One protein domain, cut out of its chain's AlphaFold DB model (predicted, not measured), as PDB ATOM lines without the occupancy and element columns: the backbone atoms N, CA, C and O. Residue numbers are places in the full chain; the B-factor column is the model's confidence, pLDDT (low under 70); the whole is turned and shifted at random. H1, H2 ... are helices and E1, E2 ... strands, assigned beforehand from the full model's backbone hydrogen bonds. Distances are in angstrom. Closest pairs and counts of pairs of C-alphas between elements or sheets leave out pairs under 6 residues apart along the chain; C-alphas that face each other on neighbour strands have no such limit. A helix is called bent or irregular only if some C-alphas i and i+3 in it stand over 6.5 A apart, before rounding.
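What this domain is: This is residues 95 to 177 of the 403 residues of an uncharacterized protein of Eubacterium sp (UniProt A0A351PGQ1). A small closed barrel of six short and long strands has one short helix, H1, on its outside. The long bent hairpin E3 and E4 forms part of the barrel wall, and its turn at Thr 141 and the E4 to E5 link at Gly 156 mark the two ends of the longest axis. The printed part has 83 residues with one named helix and six named strands, in the order H1 E1 E2 E3 E4 E5 E6; it is mostly strand, and neighbour strands are antiparallel all round the ring. The whole is compact, with a radius of gyration of the C-alphas of 12.2 A, yet elongated in outline, spanning 40 by 25 by 19 A.

How they stand to each other: H1, residues 99 to 102, is on the barrel and outside it, at a height over the sheet of 5.6 A, only just over E3, residues 125 to 138, with 3 of its C-alphas there; the closest C-alphas are those of Gln 102 and Gly 136, 5.6 A apart. H1 is too short for any O i to N i+4 pair; its one O i to N i+3 pair is within hydrogen-bond range. E1, residues 105 to 108, forms a hairpin with E2, residues 111 to 114, with N 106 and O 113 2.9 A apart. On the other side of E1 lies E3, with N 135 and O 105 2.9 A apart. E3 bends by 95 degrees at residue 128 and forms a hairpin with E4, residues 143 to 154, which bends by 63 degrees at residue 150; N 134 and O 147 are 2.9 A apart. E4 and E5, residues 162 to 167, form a hairpin, with N 152 and O 164 2.8 A apart. E5 and E6, residues 170 to 176, form another, with N 167 and O 170 2.8 A apart. E3 E4 E5 E6 make a meander, each strand the antiparallel neighbour of the one before. The pairing of E6 is staggered: its residues 170 to 175 pair with E5, and 175 to 176 with E2, where N 175 and O 114 are 2.8 A apart. E3 and E6 are apart.

Where its parts are: H1 begins at C-alpha 99, (10.525, -3.183, 22.823). E1 and E2 are short. E3 measures 29.9 A from C-alpha 125, (12.119, -21.892, 27.679), to C-alpha 138; E4 measures 31.0 A, E5 16.0 A and E6 19.7 A. E6 ends at C-alpha 176, (8.671, -10.982, 40.230).

The domain as a whole: The C-alphas of Thr 141 and Gly 156 are the two farthest apart, 40.1 A. The printed part has no cut, and no link is long. The mean pLDDT of the printed part is 92.8, and no printed residue is under 70.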
ATOM      1  N   GLU A  95       9.569   6.290  21.474       91.31
ATOM      2  CA  GLU A  95      10.065   5.901  20.150       91.31
ATOM      3  C   GLU A  95      11.548   5.517  20.124       91.31
ATOM      4  O   GLU A  95      11.971   4.790  19.230       91.31
ATOM      5  N   ASP A  96      12.324   5.978  21.105       89.19
ATOM      6  CA  ASP A  96      13.750   5.686  21.196       89.19
ATOM      7  C   ASP A  96      14.030   4.443  22.054       89.19
ATOM      8  O   ASP A  96      15.171   3.993  22.071       89.19
ATOM      9  N   ARG A  97      13.032   3.886  22.762       89.31
ATOM     10  CA  ARG A  97      13.140   2.683  23.611       89.31
ATOM     11  C   ARG A  97      13.125   1.391  22.782       89.31
ATOM     12  O   ARG A  97      12.446   1.297  21.766       89.31
ATOM     13  N   THR A  98      13.832   0.363  23.252       91.19
ATOM     14  CA  THR A  98      13.679  -1.014  22.763       91.19
ATOM     15  C   THR A  98      12.298  -1.531  23.146       91.19
ATOM     16  O   THR A  98      11.671  -1.018  24.075       91.19
ATOM     17  N   VAL A  99      11.830  -2.595  22.492       94.25
ATOM     18  CA  VAL A  99      10.525  -3.183  22.823       94.25
ATOM     19  C   VAL A  99      10.439  -3.642  24.289       94.25
ATOM     20  O   VAL A  99       9.408  -3.454  24.928       94.25
ATOM     21  N   ALA A 100      11.523  -4.172  24.864       92.75
ATOM     22  CA  ALA A 100      11.553  -4.581  26.270       92.75
ATOM     23  C   ALA A 100      11.503  -3.383  27.236       92.75
ATOM     24  O   ALA A 100      10.828  -3.449  28.259       92.75
ATOM     25  N   GLU A 101      12.146  -2.262  26.895       91.75
ATOM     26  CA  GLU A 101      12.057  -1.015  27.673       91.75
ATOM     27  C   GLU A 101      10.690  -0.332  27.530       91.75
ATOM     28  O   GLU A 101      10.208   0.301  28.471       91.75
ATOM     29  N   GLN A 102      10.060  -0.433  26.355       94.38
ATOM     30  CA  GLN A 102       8.694   0.043  26.133       94.38
ATOM     31  C   GLN A 102       7.714  -0.727  27.016       94.38
ATOM     32  O   GLN A 102       6.885  -0.117  27.678       94.38
ATOM     33  N   TYR A 103       7.837  -2.050  27.079       95.75
ATOM     34  CA  TYR A 103       6.913  -2.916  27.811       95.75
ATOM     35  C   TYR A 103       7.567  -3.513  29.056       95.75
ATOM     36  O   TYR A 103       7.561  -4.724  29.256       95.75
ATOM     37  N   SER A 104       8.155  -2.671  29.906       93.81
ATOM     38  CA  SER A 104       9.038  -3.127  30.984       93.81
ATOM     39  C   SER A 104       8.339  -3.828  32.161       93.81
ATOM     40  O   SER A 104       9.015  -4.281  33.091       93.81
ATOM     41  N   ARG A 105       7.000  -3.888  32.159       95.44
ATOM     42  CA  ARG A 105       6.167  -4.504  33.200       95.44
ATOM     43  C   ARG A 105       5.266  -5.584  32.624       95.44
ATOM     44  O   ARG A 105       4.851  -5.496  31.468       95.44
ATOM     45  N   LEU A 106       4.953  -6.575  33.445       94.88
ATOM     46  CA  LEU A 106       4.097  -7.694  33.084       94.88
ATOM     47  C   LEU A 106       3.172  -8.034  34.255       94.88
ATOM     48  O   LEU A 106       3.638  -8.306  35.359       94.88
ATOM     49  N   ASP A 107       1.865  -8.033  34.001       88.69
ATOM     50  CA  ASP A 107       0.858  -8.331  35.022       88.69
ATOM     51  C   ASP A 107       0.463  -9.815  34.951       88.69
ATOM     52  O   ASP A 107      -0.191 -10.252  33.997       88.69
ATOM     53  N   ILE A 108       0.848 -10.603  35.963       88.56
ATOM     54  CA  ILE A 108       0.535 -12.041  36.066       88.56
ATOM     55  C   ILE A 108      -0.032 -12.335  37.453       88.56
ATOM     56  O   ILE A 108       0.704 -12.263  38.427       88.56
ATOM     57  N   ASN A 109      -1.305 -12.740  37.541       75.50
ATOM     58  CA  ASN A 109      -1.927 -13.278  38.766       75.50
ATOM     59  C   ASN A 109      -1.607 -12.468  40.049       75.50
ATOM     60  O   ASN A 109      -1.182 -13.043  41.046       75.50
ATOM     61  N   ASP A 110      -1.781 -11.142  40.006       72.81
ATOM     62  CA  ASP A 110      -1.466 -10.189  41.092       72.81
ATOM     63  C   ASP A 110       0.034 -10.016  41.442       72.81
ATOM     64  O   ASP A 110       0.369  -9.282  42.374       72.81
ATOM     65  N   GLY A 111       0.950 -10.642  40.696       76.75
ATOM     66  CA  GLY A 111       2.394 -10.424  40.786       76.75
ATOM     67  C   GLY A 111       2.871  -9.236  39.943       76.75
ATOM     68  O   GLY A 111       2.451  -9.074  38.797       76.75
ATOM     69  N   ASP A 112       3.778  -8.430  40.506       85.69
ATOM     70  CA  ASP A 112       4.455  -7.317  39.819       85.69
ATOM     71  C   ASP A 112       5.766  -7.811  39.201       85.69
ATOM     72  O   ASP A 112       6.786  -7.941  39.887       85.69
ATOM     73  N   PHE A 113       5.731  -8.127  37.907       92.62
ATOM     74  CA  PHE A 113       6.904  -8.589  37.181       92.62
ATOM     75  C   PHE A 113       7.544  -7.456  36.379       92.62
ATOM     76  O   PHE A 113       6.877  -6.745  35.626       92.62
ATOM     77  N   THR A 114       8.869  -7.335  36.473       92.31
ATOM     78  CA  THR A 114       9.643  -6.339  35.716       92.31
ATOM     79  C   THR A 114      10.821  -6.960  34.989       92.31
ATOM     80  O   THR A 114      11.347  -7.994  35.399       92.31
ATOM     81  N   THR A 115      11.243  -6.331  33.895       89.25
ATOM     82  CA  THR A 115      12.410  -6.764  33.126       89.25
ATOM     83  C   THR A 115      13.567  -5.779  33.264       89.25
ATOM     84  O   THR A 115      13.383  -4.563  33.227       89.25
ATOM     85  N   ALA A 116      14.782  -6.318  33.367       80.88
ATOM     86  CA  ALA A 116      16.026  -5.571  33.166       80.88
ATOM     87  C   ALA A 116      16.470  -5.584  31.686       80.88
ATOM     88  O   ALA A 116      17.628  -5.310  31.389       80.88
ATOM     89  N   CYS A 117      15.553  -5.924  30.771       85.88
ATOM     90  CA  CYS A 117      15.763  -6.044  29.327       85.88
ATOM     91  C   CYS A 117      16.754  -7.143  28.914       85.88
ATOM     92  O   CYS A 117      17.287  -7.121  27.807       85.88
ATOM     93  N   SER A 118      16.971  -8.136  29.781       88.25
ATOM     94  CA  SER A 118      17.796  -9.301  29.470       88.25
ATOM     95  C   SER A 118      17.060 -10.236  28.512       88.25
ATOM     96  O   SER A 118      16.027 -10.809  28.871       88.25
ATOM     97  N   GLU A 119      17.595 -10.384  27.302       92.31
ATOM     98  CA  GLU A 119      17.133 -11.369  26.322       92.31
ATOM     99  C   GLU A 119      17.487 -12.792  26.793       92.31
ATOM    100  O   GLU A 119      18.527 -13.005  27.419       92.31
ATOM    101  N   ILE A 120      16.622 -13.765  26.503       93.81
ATOM    102  CA  ILE A 120      16.830 -15.185  26.803       93.81
ATOM    103  C   ILE A 120      16.609 -16.030  25.549       93.81
ATOM    104  O   ILE A 120      15.656 -15.828  24.798       93.81
ATOM    105  N   ASP A 121      17.490 -17.003  25.327       94.31
ATOM    106  CA  ASP A 121      17.384 -17.903  24.184       94.31
ATOM    107  C   ASP A 121      16.172 -18.841  24.319       94.31
ATOM    108  O   ASP A 121      15.893 -19.394  25.389       94.31
ATOM    109  N   ALA A 122      15.474 -19.083  23.206       94.81
ATOM    110  CA  ALA A 122      14.290 -19.942  23.164       94.81
ATOM    111  C   ALA A 122      14.562 -21.368  23.687       94.81
ATOM    112  O   ALA A 122      13.672 -22.016  24.242       94.81
ATOM    113  N   SER A 123      15.799 -21.864  23.563       94.06
ATOM    114  CA  SER A 123      16.212 -23.170  24.086       94.06
ATOM    115  C   SER A 123      16.193 -23.260  25.611       94.06
ATOM    116  O   SER A 123      16.284 -24.370  26.131       94.06
ATOM    117  N   LYS A 124      16.061 -22.144  26.338       93.94
ATOM    118  CA  LYS A 124      15.944 -22.105  27.806       93.94
ATOM    119  C   LYS A 124      14.496 -22.067  28.291       93.94
ATOM    120  O   LYS A 124      14.248 -22.250  29.483       93.94
ATOM    121  N   LEU A 125      13.546 -21.884  27.377       96.12
ATOM    122  CA  LEU A 125      12.119 -21.892  27.679       96.12
ATOM    123  C   LEU A 125      11.600 -23.325  27.822       96.12
ATOM    124  O   LEU A 125      12.095 -24.253  27.172       96.12
ATOM    125  N   ASP A 126      10.600 -23.510  28.678       95.62
ATOM    126  CA  ASP A 126       9.936 -24.799  28.874       95.62
ATOM    127  C   ASP A 126       8.569 -24.838  28.174       95.62
ATOM    128  O   ASP A 126       8.482 -25.243  27.012       95.62
ATOM    129  N   LYS A 127       7.505 -24.371  28.832       96.56
ATOM    130  CA  LYS A 127       6.138 -24.375  28.288       96.56
ATOM    131  C   LYS A 127       5.571 -22.959  28.227       96.56
ATOM    132  O   LYS A 127       5.945 -22.086  29.007       96.56
ATOM    133  N   SER A 128       4.623 -22.740  27.318       97.25
ATOM    134  CA  SER A 128       3.796 -21.532  27.351       97.25
ATOM    135  C   SER A 128       2.878 -21.581  28.574       97.25
ATOM    136  O   SER A 128       2.238 -22.606  28.821       97.25
ATOM    137  N   ILE A 129       2.832 -20.487  29.335       96.69
ATOM    138  CA  ILE A 129       1.985 -20.346  30.529       96.69
ATOM    139  C   ILE A 129       0.733 -19.500  30.263       96.69
ATOM    140  O   ILE A 129      -0.217 -19.557  31.036       96.69
ATOM    141  N   GLY A 130       0.684 -18.770  29.143       96.81
ATOM    142  CA  GLY A 130      -0.516 -18.062  28.697       96.81
ATOM    143  C   GLY A 130      -0.222 -16.770  27.944       96.81
ATOM    144  O   GLY A 130       0.924 -16.469  27.610       96.81
ATOM    145  N   VAL A 131      -1.287 -16.010  27.685       97.25
ATOM    146  CA  VAL A 131      -1.217 -14.653  27.134       97.25
ATOM    147  C   VAL A 131      -1.529 -13.667  28.253       97.25
ATOM    148  O   VAL A 131      -2.590 -13.761  28.868       97.25
ATOM    149  N   TYR A 132      -0.621 -12.726  28.489       96.75
ATOM    150  CA  TYR A 132      -0.718 -11.723  29.552       96.75
ATOM    151  C   TYR A 132      -0.553 -10.313  28.992       96.75
ATOM    152  O   TYR A 132      -0.235 -10.135  27.816       96.75
ATOM    153  N   THR A 133      -0.797  -9.303  29.826       95.81
ATOM    154  CA  THR A 133      -0.658  -7.899  29.428       95.81
ATOM    155  C   THR A 133       0.710  -7.390  29.846       95.81
ATOM    156  O   THR A 133       1.011  -7.333  31.036       95.81
ATOM    157  N   ALA A 134       1.526  -7.005  28.866       96.94
ATOM    158  CA  ALA A 134       2.728  -6.227  29.116       96.94
ATOM    159  C   ALA A 134       2.397  -4.736  29.017       96.94
ATOM    160  O   ALA A 134       1.591  -4.325  28.170       96.94
ATOM    161  N   SER A 135       3.009  -3.925  29.871       95.81
ATOM    162  CA  SER A 135       2.713  -2.500  29.981       95.81
ATOM    163  C   SER A 135       3.969  -1.657  30.155       95.81
ATOM    164  O   SER A 135       5.028  -2.128  30.581       95.81
ATOM    165  N   GLY A 136       3.842  -0.379  29.815       94.12
ATOM    166  CA  GLY A 136       4.835   0.631  30.130       94.12
ATOM    167  C   GLY A 136       4.287   2.038  29.984       94.12
ATOM    168  O   GLY A 136       3.189   2.264  29.475       94.12
ATOM    169  N   TYR A 137       5.057   2.996  30.489       91.31
ATOM    170  CA  TYR A 137       4.624   4.378  30.624       91.31
ATOM    171  C   TYR A 137       5.584   5.325  29.912       91.31
ATOM    172  O   TYR A 137       6.805   5.235  30.081       91.31
ATOM    173  N   ASP A 138       5.024   6.240  29.133       91.25
ATOM    174  CA  ASP A 138       5.747   7.333  28.504       91.25
ATOM    175  C   ASP A 138       5.603   8.605  29.341       91.25
ATOM    176  O   ASP A 138       4.554   9.252  29.352       91.25
ATOM    177  N   ASP A 139       6.680   8.978  30.030       86.00
ATOM    178  CA  ASP A 139       6.705  10.157  30.895       86.00
ATOM    179  C   ASP A 139       6.590  11.484  30.126       86.00
ATOM    180  O   ASP A 139       6.197  12.490  30.714       86.00
ATOM    181  N   TYR A 140       6.882  11.509  28.820       87.19
ATOM    182  CA  TYR A 140       6.809  12.732  28.013       87.19
ATOM    183  C   TYR A 140       5.375  13.074  27.613       87.19
ATOM    184  O   TYR A 140       5.000  14.247  27.584       87.19
ATOM    185  N   THR A 141       4.570  12.058  27.297       92.38
ATOM    186  CA  THR A 141       3.164  12.236  26.901       92.38
ATOM    187  C   THR A 141       2.188  11.956  28.041       92.38
ATOM    188  O   THR A 141       1.021  12.334  27.960       92.38
ATOM    189  N   GLY A 142       2.656  11.310  29.109       91.38
ATOM    190  CA  GLY A 142       1.835  10.826  30.211       91.38
ATOM    191  C   GLY A 142       0.988   9.600  29.857       91.38
ATOM    192  O   GLY A 142       0.034   9.296  30.578       91.38
ATOM    193  N   THR A 143       1.303   8.925  28.749       94.69
ATOM    194  CA  THR A 143       0.507   7.826  28.189       94.69
ATOM    195  C   THR A 143       0.973   6.482  28.732       94.69
ATOM    196  O   THR A 143       2.165   6.182  28.754       94.69
ATOM    197  N   GLU A 144       0.018   5.651  29.136       95.69
ATOM    198  CA  GLU A 144       0.251   4.238  29.420       95.69
ATOM    199  C   GLU A 144      -0.063   3.410  28.173       95.69
ATOM    200  O   GLU A 144      -1.143   3.531  27.587       95.69
ATOM    201  N   TYR A 145       0.887   2.576  27.769       96.62
ATOM    202  CA  TYR A 145       0.743   1.660  26.649       96.62
ATOM    203  C   TYR A 145       0.684   0.235  27.171       96.62
ATOM    204  O   TYR A 145       1.433  -0.150  28.069       96.62
ATOM    205  N   THR A 146      -0.180  -0.568  26.563       96.88
ATOM    206  CA  THR A 146      -0.330  -1.982  26.894       96.88
ATOM    207  C   THR A 146      -0.386  -2.814  25.624       96.88
ATOM    208  O   THR A 146      -0.801  -2.332  24.563       96.88
ATOM    209  N   ARG A 147       0.048  -4.072  25.709       96.62
ATOM    210  CA  ARG A 147      -0.150  -5.052  24.639       96.62
ATOM    211  C   ARG A 147      -0.237  -6.478  25.187       96.62
ATOM    212  O   ARG A 147       0.391  -6.769  26.206       96.62
ATOM    213  N   PRO A 148      -0.970  -7.382  24.516       97.38
ATOM    214  CA  PRO A 148      -0.925  -8.800  24.845       97.38
ATOM    215  C   PRO A 148       0.420  -9.410  24.427       97.38
ATOM    216  O   PRO A 148       0.937  -9.099  23.351       97.38
ATOM    217  N   VAL A 149       0.966 -10.297  25.254       97.75
ATOM    218  CA  VAL A 149       2.219 -11.027  25.002       97.75
ATOM    219  C   VAL A 149       2.076 -12.493  25.394       97.75
ATOM    220  O   VAL A 149       1.410 -12.811  26.380       97.75
ATOM    221  N   ASN A 150       2.708 -13.392  24.637       98.12
ATOM    222  CA  ASN A 150       2.852 -14.785  25.054       98.12
ATOM    223  C   ASN A 150       3.912 -14.862  26.153       98.12
ATOM    224  O   ASN A 150       4.994 -14.293  26.009       98.12
ATOM    225  N   VAL A 151       3.617 -15.590  27.224       98.25
ATOM    226  CA  VAL A 151       4.542 -15.793  28.342       98.25
ATOM    227  C   VAL A 151       4.858 -17.278  28.480       98.25
ATOM    228  O   VAL A 151       4.005 -18.143  28.246       98.25
ATOM    229  N   TYR A 152       6.098 -17.566  28.853       98.19
ATOM    230  CA  TYR A 152       6.673 -18.898  28.965       98.19
ATOM    231  C   TYR A 152       7.353 -19.071  30.320       98.19
ATOM    232  O   TYR A 152       7.942 -18.130  30.859       98.19
ATOM    233  N   SER A 153       7.312 -20.290  30.850       97.12
ATOM    234  CA  SER A 153       8.142 -20.671  31.988       97.12
ATOM    235  C   SER A 153       9.602 -20.834  31.554       97.12
ATOM    236  O   SER A 153       9.902 -21.244  30.425       97.12
ATOM    237  N   VAL A 154      10.524 -20.523  32.466       95.31
ATOM    238  CA  VAL A 154      11.966 -20.725  32.274       95.31
ATOM    239  C   VAL A 154      12.361 -22.070  32.883       95.31
ATOM    240  O   VAL A 154      11.962 -22.391  34.004       95.31
ATOM    241  N   ARG A 155      13.135 -22.886  32.157       93.00
ATOM    242  CA  ARG A 155      13.520 -24.227  32.629       93.00
ATOM    243  C   ARG A 155      14.243 -24.162  33.970       93.00
ATOM    244  O   ARG A 155      15.235 -23.453  34.115       93.00
ATOM    245  N   GLY A 156      13.772 -24.971  34.915       91.44
ATOM    246  CA  GLY A 156      14.378 -25.097  36.238       91.44
ATOM    247  C   GLY A 156      14.131 -23.905  37.161       91.44
ATOM    248  O   GLY A 156      14.757 -23.852  38.207       91.44
ATOM    249  N   ILE A 157      13.259 -22.952  36.819       92.38
ATOM    250  CA  ILE A 157      12.928 -21.814  37.691       92.38
ATOM    251  C   ILE A 157      11.415 -21.758  37.895       92.38
ATOM    252  O   ILE A 157      10.643 -22.049  36.980       92.38
ATOM    253  N   SER A 158      10.987 -21.406  39.108       91.56
ATOM    254  CA  SER A 158       9.568 -21.243  39.417       91.56
ATOM    255  C   SER A 158       8.938 -20.122  38.582       91.56
ATOM    256  O   SER A 158       9.488 -19.020  38.497       91.56
ATOM    257  N   GLU A 159       7.745 -20.383  38.040       93.00
ATOM    258  CA  GLU A 159       6.911 -19.401  37.326       93.00
ATOM    259  C   GLU A 159       6.546 -18.204  38.221       93.00
ATOM    260  O   GLU A 159       6.397 -17.087  37.735       93.00
ATOM    261  N   ASP A 160       6.489 -18.409  39.541       90.19
ATOM    262  CA  ASP A 160       6.230 -17.337  40.508       90.19
ATOM    263  C   ASP A 160       7.422 -16.383  40.667       90.19
ATOM    264  O   ASP A 160       7.271 -15.307  41.247       90.19
ATOM    265  N   ARG A 161       8.615 -16.768  40.193       89.31
ATOM    266  CA  ARG A 161       9.850 -15.996  40.358       89.31
ATOM    267  C   ARG A 161      10.305 -15.352  39.062       89.31
ATOM    268  O   ARG A 161      10.534 -14.142  39.036       89.31
ATOM    269  N   ILE A 162      10.490 -16.157  38.016       92.31
ATOM    270  CA  ILE A 162      11.027 -15.710  36.731       92.31
ATOM    271  C   ILE A 162      10.232 -16.344  35.596       92.31
ATOM    272  O   ILE A 162      10.069 -17.562  35.527       92.31
ATOM    273  N   VAL A 163       9.808 -15.503  34.662       95.56
ATOM    274  CA  VAL A 163       9.162 -15.904  33.411       95.56
ATOM    275  C   VAL A 163       9.847 -15.221  32.233       95.56
ATOM    276  O   VAL A 163      10.650 -14.303  32.413       95.56
ATOM    277  N   ALA A 164       9.518 -15.650  31.019       97.38
ATOM    278  CA  ALA A 164       9.940 -14.970  29.804       97.38
ATOM    279  C   ALA A 164       8.729 -14.535  28.975       97.38
ATOM    280  O   ALA A 164       7.828 -15.341  28.744       97.38
ATOM    281  N   ALA A 165       8.716 -13.290  28.502       97.75
ATOM    282  CA  ALA A 165       7.683 -12.795  27.594       97.75
ATOM    283  C   ALA A 165       8.230 -12.642  26.173       97.75
ATOM    284  O   ALA A 165       9.357 -12.184  25.978       97.75
ATOM    285  N   GLU A 166       7.417 -13.013  25.188       97.94
ATOM    286  CA  GLU A 166       7.728 -12.831  23.774       97.94
ATOM    287  C   GLU A 166       7.432 -11.392  23.338       97.94
ATOM    288  O   GLU A 166       6.283 -10.931  23.353       97.94
ATOM    289  N   LEU A 167       8.473 -10.688  22.901       96.88
ATOM    290  CA  LEU A 167       8.383  -9.369  22.303       96.88
ATOM    291  C   LEU A 167       9.125  -9.357  20.970       96.88
ATOM    292  O   LEU A 167      10.335  -9.543  20.927       96.88
ATOM    293  N   ASP A 168       8.390  -9.133  19.882       94.50
ATOM    294  CA  ASP A 168       8.931  -8.946  18.529       94.50
ATOM    295  C   ASP A 168       9.861 -10.100  18.108       94.50
ATOM    296  O   ASP A 168      10.975  -9.905  17.626       94.50
ATOM    297  N   SER A 169       9.373 -11.331  18.321       93.31
ATOM    298  CA  SER A 169      10.066 -12.597  18.032       93.31
ATOM    299  C   SER A 169      11.329 -12.865  18.863       93.31
ATOM    300  O   SER A 169      12.079 -13.792  18.555       93.31
ATOM    301  N   LYS A 170      11.545 -12.095  19.930       96.81
ATOM    302  CA  LYS A 170      12.562 -12.324  20.960       96.81
ATOM    303  C   LYS A 170      11.903 -12.599  22.305       96.81
ATOM    304  O   LYS A 170      10.727 -12.297  22.492       96.81
ATOM    305  N   TYR A 171      12.660 -13.146  23.248       97.38
ATOM    306  CA  TYR A 171      12.167 -13.449  24.589       97.38
ATOM    307  C   TYR A 171      12.962 -12.673  25.624       97.38
ATOM    308  O   TYR A 171      14.186 -12.633  25.557       97.38
ATOM    309  N   TYR A 172      12.267 -12.082  26.590       96.19
ATOM    310  CA  TYR A 172      12.886 -11.261  27.627       96.19
ATOM    311  C   TYR A 172      12.507 -11.758  29.007       96.19
ATOM    312  O   TYR A 172      11.360 -12.136  29.240       96.19
ATOM    313  N   ILE A 173      13.476 -11.741  29.918       94.44
ATOM    314  CA  ILE A 173      13.314 -12.188  31.299       94.44
ATOM    315  C   ILE A 173      12.524 -11.150  32.088       94.44
ATOM    316  O   ILE A 173      12.911  -9.982  32.145       94.44
ATOM    317  N   TYR A 174      11.470 -11.600  32.758       93.75
ATOM    318  CA  TYR A 174      10.713 -10.826  33.730       93.75
ATOM    319  C   TYR A 174      10.805 -11.497  35.094       93.75
ATOM    320  O   TYR A 174      10.603 -12.705  35.221       93.75
ATOM    321  N   LYS A 175      11.106 -10.706  36.119       91.00
ATOM    322  CA  LYS A 175      11.299 -11.161  37.494       91.00
ATOM    323  C   LYS A 175      10.224 -10.572  38.387       91.00
ATOM    324  O   LYS A 175       9.902  -9.390  38.264       91.00
ATOM    325  N   ASN A 176       9.692 -11.392  39.280       90.00
ATOM    326  CA  ASN A 176       8.671 -10.982  40.230       90.00
ATOM    327  C   ASN A 176       9.295 -10.183  41.384       90.00
ATOM    328  O   ASN A 176      10.032 -10.732  42.205       90.00
ATOM    329  N   ASN A 177       8.945  -8.902  41.487       83.50
ATOM    330  CA  ASN A 177       9.413  -8.005  42.548       83.50
ATOM    331  C   ASN A 177       8.790  -8.306  43.917       83.50
ATOM    332  O   ASN A 177       9.269  -7.828  44.942       83.50
TER     333      ASN A 177